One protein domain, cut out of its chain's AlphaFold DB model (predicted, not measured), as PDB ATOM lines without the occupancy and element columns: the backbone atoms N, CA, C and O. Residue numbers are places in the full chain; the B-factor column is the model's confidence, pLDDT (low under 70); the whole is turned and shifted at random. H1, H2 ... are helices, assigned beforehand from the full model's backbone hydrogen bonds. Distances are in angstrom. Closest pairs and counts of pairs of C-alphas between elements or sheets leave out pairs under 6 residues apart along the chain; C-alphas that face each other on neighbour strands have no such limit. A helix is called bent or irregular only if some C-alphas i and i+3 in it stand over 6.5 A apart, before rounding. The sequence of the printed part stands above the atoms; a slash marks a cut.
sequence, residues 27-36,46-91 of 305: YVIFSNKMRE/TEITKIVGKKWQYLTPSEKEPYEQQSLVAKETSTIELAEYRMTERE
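AT A GLANCE: This is residues 27 to 36 and 46 to 91 of the 305 residues of the protein "HMG box domain-containing protein" of Pseudogymnoascus sp. VKM F-4516 (FW-969) (UniProt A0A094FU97). One long helix, H3, makes an L with the shorter helix H2, the two joined at the corner by a tight link, and the short helix H1 sits inside the corner, touching both. Residues 75 to 91, the far part of H3, stick out from this three-helix body as a long arm, and residues 57 to 63 stand free at the corner. The printed part has 56 residues with three named helices, in the order H1, H2, H3 along the chain, and no named strand; the class is all helix. The whole is extended, with a radius of gyration of the C-alphas of 15.8 A, and its elongated outline spans 48 by 27 by 15 A.

IN THESE COORDINATES: The longest helix is H3, residues 61 to 91, which measures 44.0 A from its first to its last C-alpha; it begins with C-alpha 61 at (206.613, 176.510, 211.181) and ends with C-alpha 91 at (243.455, 157.218, 225.399). H3 is irregular, but only just: C-alphas 63 and 66 are 6.6 A apart, against about 5 A in a regular helix, and its line is a rough one. H2, residues 46 to 58, measures 18.8 A. H1, residues 27 to 36, measures 14.2 A and begins with C-alpha 27 at (212.613, 165.740, 208.781).

HOW THE PARTS SIT: H3 touches H1 with residues 67 to 71 alone. The closest C-alphas of the two are those of Tyr 67 and Phe 30, 6.5 A apart, and their lines stand about perpendicular, at 73 degrees. H1 also touches H2, with the C-alphas of Ser 31 and Val 52 the closest, 6.2 A apart. H1 and H2 run opposite ways at a steep tilt of 52 degrees, and their centres are 10.1 A apart. H2 and H3 are apart, but only just, with their closest C-alphas 8.2 A from each other. In H1 and H2 every pair of O i and N i+4 is within hydrogen-bond range; in H3 23 of 27 such pairs are.

THE WHOLE: The two C-alphas farthest apart are those of Tyr 58 and Glu 91, at 48.4 A. Without the stretches that stand free, the body has 32 residues and spans 30 by 15 by 10 A. Residues 37 to 45, the link from H1 to H2, are cut out and not printed, and C-alphas 36 and 46 are 14.6 A apart across the cut. The link from H2 to H3, two residues, is tight. The mean pLDDT of the printed part is 91.5, and in this model residues 89 to 91 are under 70.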
ATOM      1  N   TYR A  27     213.342 166.517 209.783       96.81
ATOM      2  CA  TYR A  27     212.613 165.740 208.781       96.81
ATOM      3  C   TYR A  27     212.772 164.225 208.973       96.81
ATOM      4  O   TYR A  27     211.805 163.487 208.811       96.81
ATOM      5  N   VAL A  28     213.961 163.732 209.342       96.38
ATOM      6  CA  VAL A  28     214.163 162.301 209.619       96.38
ATOM      7  C   VAL A  28     213.328 161.875 210.827       96.38
ATOM      8  O   VAL A  28     212.629 160.869 210.728       96.38
ATOM      9  N   ILE A  29     213.330 162.649 211.917       96.50
ATOM     10  CA  ILE A  29     212.530 162.397 213.128       96.50
ATOM     11  C   ILE A  29     211.034 162.342 212.775       96.50
ATOM     12  O   ILE A  29     210.390 161.314 212.998       96.50
ATOM     13  N   PHE A  30     210.511 163.377 212.110       96.88
ATOM     14  CA  PHE A  30     209.136 163.419 211.601       96.88
ATOM     15  C   PHE A  30     208.807 162.230 210.683       96.88
ATOM     16  O   PHE A  30     207.768 161.585 210.836       96.88
ATOM     17  N   SER A  31     209.706 161.887 209.755       95.88
ATOM     18  CA  SER A  31     209.507 160.792 208.799       95.88
ATOM     19  C   SER A  31     209.512 159.407 209.443       95.88
ATOM     20  O   SER A  31     208.996 158.467 208.842       95.88
ATOM     21  N   ASN A  32     210.112 159.263 210.628       95.56
ATOM     22  CA  ASN A  32     210.076 158.027 211.403       95.56
ATOM     23  C   ASN A  32     208.744 157.935 212.151       95.56
ATOM     24  O   ASN A  32     208.041 156.946 211.981       95.56
ATOM     25  N   LYS A  33     208.345 158.999 212.863       94.88
ATOM     26  CA  LYS A  33     207.042 159.079 213.544       94.88
ATOM     27  C   LYS A  33     205.884 158.806 212.580       94.88
ATOM     28  O   LYS A  33     205.136 157.863 212.786       94.88
ATOM     29  N   MET A  34     205.823 159.518 211.452       94.00
ATOM     30  CA  MET A  34     204.804 159.278 210.423       94.00
ATOM     31  C   MET A  34     204.871 157.873 209.798       94.00
ATOM     32  O   MET A  34     203.861 157.400 209.283       94.00
ATOM     33  N   ARG A  35     206.037 157.208 209.784       93.06
ATOM     34  CA  ARG A  35     206.152 155.823 209.296       93.06
ATOM     35  C   ARG A  35     205.590 154.825 210.297       93.06
ATOM     36  O   ARG A  35     204.879 153.924 209.868       93.06
ATOM     37  N   GLU A  36     205.837 155.017 211.588       93.75
ATOM     38  CA  GLU A  36     205.215 154.229 212.658       93.75
ATOM     39  C   GLU A  36     203.698 154.494 212.728       93.75
ATOM     40  O   GLU A  36     202.922 153.546 212.705       93.75
ATOM     41  N   THR A  46     206.868 153.285 199.166       94.31
ATOM     42  CA  THR A  46     206.914 154.357 198.164       94.31
ATOM     43  C   THR A  46     205.774 155.361 198.347       94.31
ATOM     44  O   THR A  46     206.002 156.568 198.266       94.31
ATOM     45  N   GLU A  47     204.555 154.898 198.621       94.88
ATOM     46  CA  GLU A  47     203.395 155.760 198.883       94.88
ATOM     47  C   GLU A  47     203.503 156.449 200.239       94.88
ATOM     48  O   GLU A  47     203.319 157.663 200.316       94.88
ATOM     49  N   ILE A  48     203.908 155.718 201.281       94.06
ATOM     50  CA  ILE A  48     204.190 156.282 202.606       94.06
ATOM     51  C   ILE A  48     205.230 157.406 202.489       94.06
ATOM     52  O   ILE A  48     205.004 158.508 202.981       94.06
ATOM     53  N   THR A  49     206.323 157.187 201.753       94.06
ATOM     54  CA  THR A  49     207.358 158.213 201.541       94.06
ATOM     55  C   THR A  49     206.820 159.435 200.780       94.06
ATOM     56  O   THR A  49     207.126 160.567 201.160       94.06
ATOM     57  N   LYS A  50     205.962 159.246 199.762       95.56
ATOM     58  CA  LYS A  50     205.277 160.352 199.057       95.56
ATOM     59  C   LYS A  50     204.348 161.148 199.985       95.56
ATOM     60  O   LYS A  50     204.345 162.377 199.929       95.56
ATOM     61  N   ILE A  51     203.579 160.470 200.841       94.81
ATOM     62  CA  ILE A  51     202.659 161.096 201.807       94.81
ATOM     63  C   ILE A  51     203.443 161.902 202.850       94.81
ATOM     64  O   ILE A  51     203.101 163.054 203.110       94.81
ATOM     65  N   VAL A  52     204.518 161.334 203.402       96.44
ATOM     66  CA  VAL A  52     205.399 162.001 204.377       96.44
ATOM     67  C   VAL A  52     206.048 163.252 203.785       96.44
ATOM     68  O   VAL A  52     205.996 164.310 204.411       96.44
ATOM     69  N   GLY A  53     206.597 163.162 202.568       96.19
ATOM     70  CA  GLY A  53     207.197 164.309 201.879       96.19
ATOM     71  C   GLY A  53     206.200 165.452 201.660       96.19
ATOM     72  O   GLY A  53     206.505 166.597 201.990       96.19
ATOM     73  N   LYS A  54     204.980 165.135 201.196       96.25
ATOM     74  CA  LYS A  54     203.895 166.123 201.067       96.25
ATOM     75  C   LYS A  54     203.517 166.739 202.413       96.25
ATOM     76  O   LYS A  54     203.486 167.960 202.523       96.25
ATOM     77  N   LYS A  55     203.265 165.927 203.450       95.69
ATOM     78  CA  LYS A  55     202.901 166.441 204.784       95.69
ATOM     79  C   LYS A  55     203.952 167.417 205.318       95.69
ATOM     80  O   LYS A  55     203.581 168.501 205.743       95.69
ATOM     81  N   TRP A  56     205.243 167.084 205.232       96.31
ATOM     82  CA  TRP A  56     206.318 167.972 205.696       96.31
ATOM     83  C   TRP A  56     206.340 169.329 204.974       96.31
ATOM     84  O   TRP A  56     206.641 170.351 205.591       96.31
ATOM     85  N   GLN A  57     205.991 169.370 203.686       95.69
ATOM     86  CA  GLN A  57     205.865 170.631 202.949       95.69
ATOM     87  C   GLN A  57     204.689 171.476 203.464       95.69
ATOM     88  O   GLN A  57     204.872 172.672 203.666       95.69
ATOM     89  N   TYR A  58     203.536 170.858 203.747       96.19
ATOM     90  CA  TYR A  58     202.335 171.556 204.230       96.19
ATOM     91  C   TYR A  58     202.341 171.939 205.721       96.19
ATOM     92  O   TYR A  58     201.579 172.828 206.090       96.19
ATOM     93  N   LEU A  59     203.167 171.316 206.576       94.75
ATOM     94  CA  LEU A  59     203.271 171.704 207.994       94.75
ATOM     95  C   LEU A  59     203.670 173.180 208.151       94.75
ATOM     96  O   LEU A  59     204.619 173.651 207.514       94.75
ATOM     97  N   THR A  60     203.010 173.883 209.065       96.75
ATOM     98  CA  THR A  60     203.371 175.245 209.481       96.75
ATOM     99  C   THR A  60     204.711 175.262 210.238       96.75
ATOM    100  O   THR A  60     205.137 174.226 210.757       96.75
ATOM    101  N   PRO A  61     205.405 176.415 210.354       94.19
ATOM    102  CA  PRO A  61     206.613 176.510 211.181       94.19
ATOM    103  C   PRO A  61     206.357 176.132 212.650       94.19
ATOM    104  O   PRO A  61     207.191 175.469 213.255       94.19
ATOM    105  N   SER A  62     205.176 176.450 213.199       95.31
ATOM    106  CA  SER A  62     204.806 176.086 214.576       95.31
ATOM    107  C   SER A  62     204.688 174.573 214.797       95.31
ATOM    108  O   SER A  62     204.902 174.102 215.907       95.31
ATOM    109  N   GLU A  63     204.349 173.799 213.762       94.69
ATOM    110  CA  GLU A  63     204.317 172.330 213.826       94.69
ATOM    111  C   GLU A  63     205.685 171.695 213.533       94.69
ATOM    112  O   GLU A  63     205.882 170.511 213.811       94.69
ATOM    113  N   LYS A  64     206.622 172.458 212.955       95.44
ATOM    114  CA  LYS A  64     208.000 172.033 212.661       95.44
ATOM    115  C   LYS A  64     208.934 172.251 213.846       95.44
ATOM    116  O   LYS A  64     209.738 171.363 214.116       95.44
ATOM    117  N   GLU A  65     208.761 173.357 214.570       96.62
ATOM    118  CA  GLU A  65     209.498 173.724 215.789       96.62
ATOM    119  C   GLU A  65     209.790 172.529 216.722       96.62
ATOM    120  O   GLU A  65     210.971 172.260 216.944       96.62
ATOM    121  N   PRO A  66     208.819 171.694 217.154       96.75
ATOM    122  CA  PRO A  66     209.118 170.602 218.085       96.75
ATOM    123  C   PRO A  66     209.992 169.493 217.477       96.75
ATOM    124  O   PRO A  66     210.674 168.779 218.215       96.75
ATOM    125  N   TYR A  67     210.000 169.321 216.150       96.88
ATOM    126  CA  TYR A  67     210.907 168.394 215.458       96.88
ATOM    127  C   TYR A  67     212.284 169.022 215.209       96.88
ATOM    128  O   TYR A  67     213.284 168.305 215.176       96.88
ATOM    129  N   GLU A  68     212.346 170.342 215.041       96.31
ATOM    130  CA  GLU A  68     213.592 171.104 214.942       96.31
ATOM    131  C   GLU A  68     214.307 171.140 216.296       96.31
ATOM    132  O   GLU A  68     215.476 170.770 216.357       96.31
ATOM    133  N   GLN A  69     213.596 171.388 217.397       97.12
ATOM    134  CA  GLN A  69     214.142 171.326 218.754       97.12
ATOM    135  C   GLN A  69     214.640 169.915 219.118       97.12
ATOM    136  O   GLN A  69     215.761 169.759 219.601       97.12
ATOM    137  N   GLN A  70     213.887 168.854 218.789       96.25
ATOM    138  CA  GLN A  70     214.377 167.469 218.931       96.25
ATOM    139  C   GLN A  70     215.625 167.191 218.072       96.25
ATOM    140  O   GLN A  70     216.492 166.413 218.468       96.25
ATOM    141  N   SER A  71     215.737 167.826 216.901       96.38
ATOM    142  CA  SER A  71     216.903 167.719 216.020       96.38
ATOM    143  C   SER A  71     218.116 168.514 216.511       96.38
ATOM    144  O   SER A  71     219.235 168.159 216.136       96.38
ATOM    145  N   LEU A  72     217.913 169.580 217.290       95.94
ATOM    146  CA  LEU A  72     218.979 170.337 217.945       95.94
ATOM    147  C   LEU A  72     219.526 169.546 219.134       95.94
ATOM    148  O   LEU A  72     220.715 169.238 219.138       95.94
ATOM    149  N   VAL A  73     218.658 169.061 220.027       96.25
ATOM    150  CA  VAL A  73     219.055 168.190 221.150       96.25
ATOM    151  C   VAL A  73     219.803 166.946 220.649       96.25
ATOM    152  O   VAL A  73     220.901 166.658 221.114       96.25
ATOM    153  N   ALA A  74     219.282 166.244 219.634       94.50
ATOM    154  CA  ALA A  74     219.952 165.065 219.073       94.50
ATOM    155  C   ALA A  74     221.293 165.377 218.375       94.50
ATOM    156  O   ALA A  74     222.115 164.479 218.198       94.50
ATOM    157  N   LYS A  75     221.515 166.626 217.945       94.25
ATOM    158  CA  LYS A  75     222.805 167.103 217.425       94.25
ATOM    159  C   LYS A  75     223.765 167.419 218.572       94.25
ATOM    160  O   LYS A  75     224.937 167.081 218.461       94.25
ATOM    161  N   GLU A  76     223.273 168.030 219.646       94.31
ATOM    162  CA  GLU A  76     224.046 168.388 220.836       94.31
ATOM    163  C   GLU A  76     224.580 167.147 221.560       94.31
ATOM    164  O   GLU A  76     225.794 167.066 221.763       94.31
ATOM    165  N   THR A  77     223.742 166.133 221.834       93.31
ATOM    166  CA  THR A  77     224.226 164.873 222.438       93.31
ATOM    167  C   THR A  77     225.276 164.214 221.549       93.31
ATOM    168  O   THR A  77     226.377 163.945 222.012       93.31
ATOM    169  N   SER A  78     225.016 164.099 220.243       91.50
ATOM    170  CA  SER A  78     225.966 163.534 219.277       91.50
ATOM    171  C   SER A  78     227.292 164.312 219.214       91.50
ATOM    172  O   SER A  78     228.342 163.711 218.994       91.50
ATOM    173  N   THR A  79     227.303 165.634 219.446       91.06
ATOM    174  CA  THR A  79     228.562 166.396 219.561       91.06
ATOM    175  C   THR A  79     229.304 166.180 220.880       91.06
ATOM    176  O   THR A  79     230.533 166.232 220.865       91.06
ATOM    177  N   ILE A  80     228.598 165.903 221.981       91.75
ATOM    178  CA  ILE A  80     229.196 165.550 223.279       91.75
ATOM    179  C   ILE A  80     229.769 164.129 223.206       91.75
ATOM    180  O   ILE A  80     230.968 163.952 223.398       91.75
ATOM    181  N   GLU A  81     228.961 163.155 222.777       91.06
ATOM    182  CA  GLU A  81     229.365 161.767 222.510       91.06
ATOM    183  C   GLU A  81     230.592 161.705 221.577       91.06
ATOM    184  O   GLU A  81     231.517 160.927 221.795       91.06
ATOM    185  N   LEU A  82     230.646 162.555 220.540       88.94
ATOM    186  CA  LEU A  82     231.785 162.636 219.617       88.94
ATOM    187  C   LEU A  82     233.008 163.345 220.213       88.94
ATOM    188  O   LEU A  82     234.127 163.063 219.785       88.94
ATOM    189  N   ALA A  83     232.838 164.251 221.176       87.88
ATOM    190  CA  ALA A  83     233.957 164.822 221.921       87.88
ATOM    191  C   ALA A  83     234.563 163.776 222.869       87.88
ATOM    192  O   ALA A  83     235.776 163.582 222.846       87.88
ATOM    193  N   GLU A  84     233.721 163.055 223.614       87.75
ATOM    194  CA  GLU A  84     234.106 161.954 224.504       87.75
ATOM    195  C   GLU A  84     234.778 160.812 223.731       87.75
ATOM    196  O   GLU A  84     235.878 160.393 224.090       87.75
ATOM    197  N   TYR A  85     234.195 160.380 222.607       86.06
ATOM    198  CA  TYR A  85     234.801 159.394 221.707       86.06
ATOM    199  C   TYR A  85     236.189 159.844 221.219       86.06
ATOM    200  O   TYR A  85     237.131 159.065 221.237       86.06
ATOM    201  N   ARG A  86     236.377 161.123 220.862       84.12
ATOM    202  CA  ARG A  86     237.687 161.675 220.441       84.12
ATOM    203  C   ARG A  86     238.682 161.912 221.582       84.12
ATOM    204  O   ARG A  86     239.814 162.340 221.318       84.12
ATOM    205  N   MET A  87     238.265 161.736 222.833       80.25
ATOM    206  CA  MET A  87     239.159 161.685 223.990       80.25
ATOM    207  C   MET A  87     239.543 160.231 224.256       80.25
ATOM    208  O   MET A  87     240.729 159.917 224.236       80.25
ATOM    209  N   THR A  88     238.566 159.326 224.354       71.88
ATOM    210  CA  THR A  88     238.822 157.897 224.584       71.88
ATOM    211  C   THR A  88     239.580 157.237 223.427       71.88
ATOM    212  O   THR A  88     240.504 156.481 223.684       71.88
ATOM    213  N   GLU A  89     239.324 157.595 222.165       62.38
ATOM    214  CA  GLU A  89     240.105 157.163 220.986       62.38
ATOM    215  C   GLU A  89     241.583 157.600 221.048       62.38
ATOM    216  O   GLU A  89     242.443 156.933 220.479       62.38
ATOM    217  N   ARG A  90     241.903 158.684 221.774       56.28
ATOM    218  CA  ARG A  90     243.290 159.108 222.053       56.28
ATOM    219  C   ARG A  90     243.881 158.490 223.320       56.28
ATOM    220  O   ARG A  90     245.100 158.463 223.454       56.28
ATOM    221  N   GLU A  91     243.043 157.989 224.221       44.31
ATOM    222  CA  GLU A  91     243.455 157.218 225.399       44.31
ATOM    223  C   GLU A  91     243.545 155.705 225.118       44.31
ATOM    224  O   GLU A  91     244.139 154.990 225.918       44.31
TER     225      GLU A  91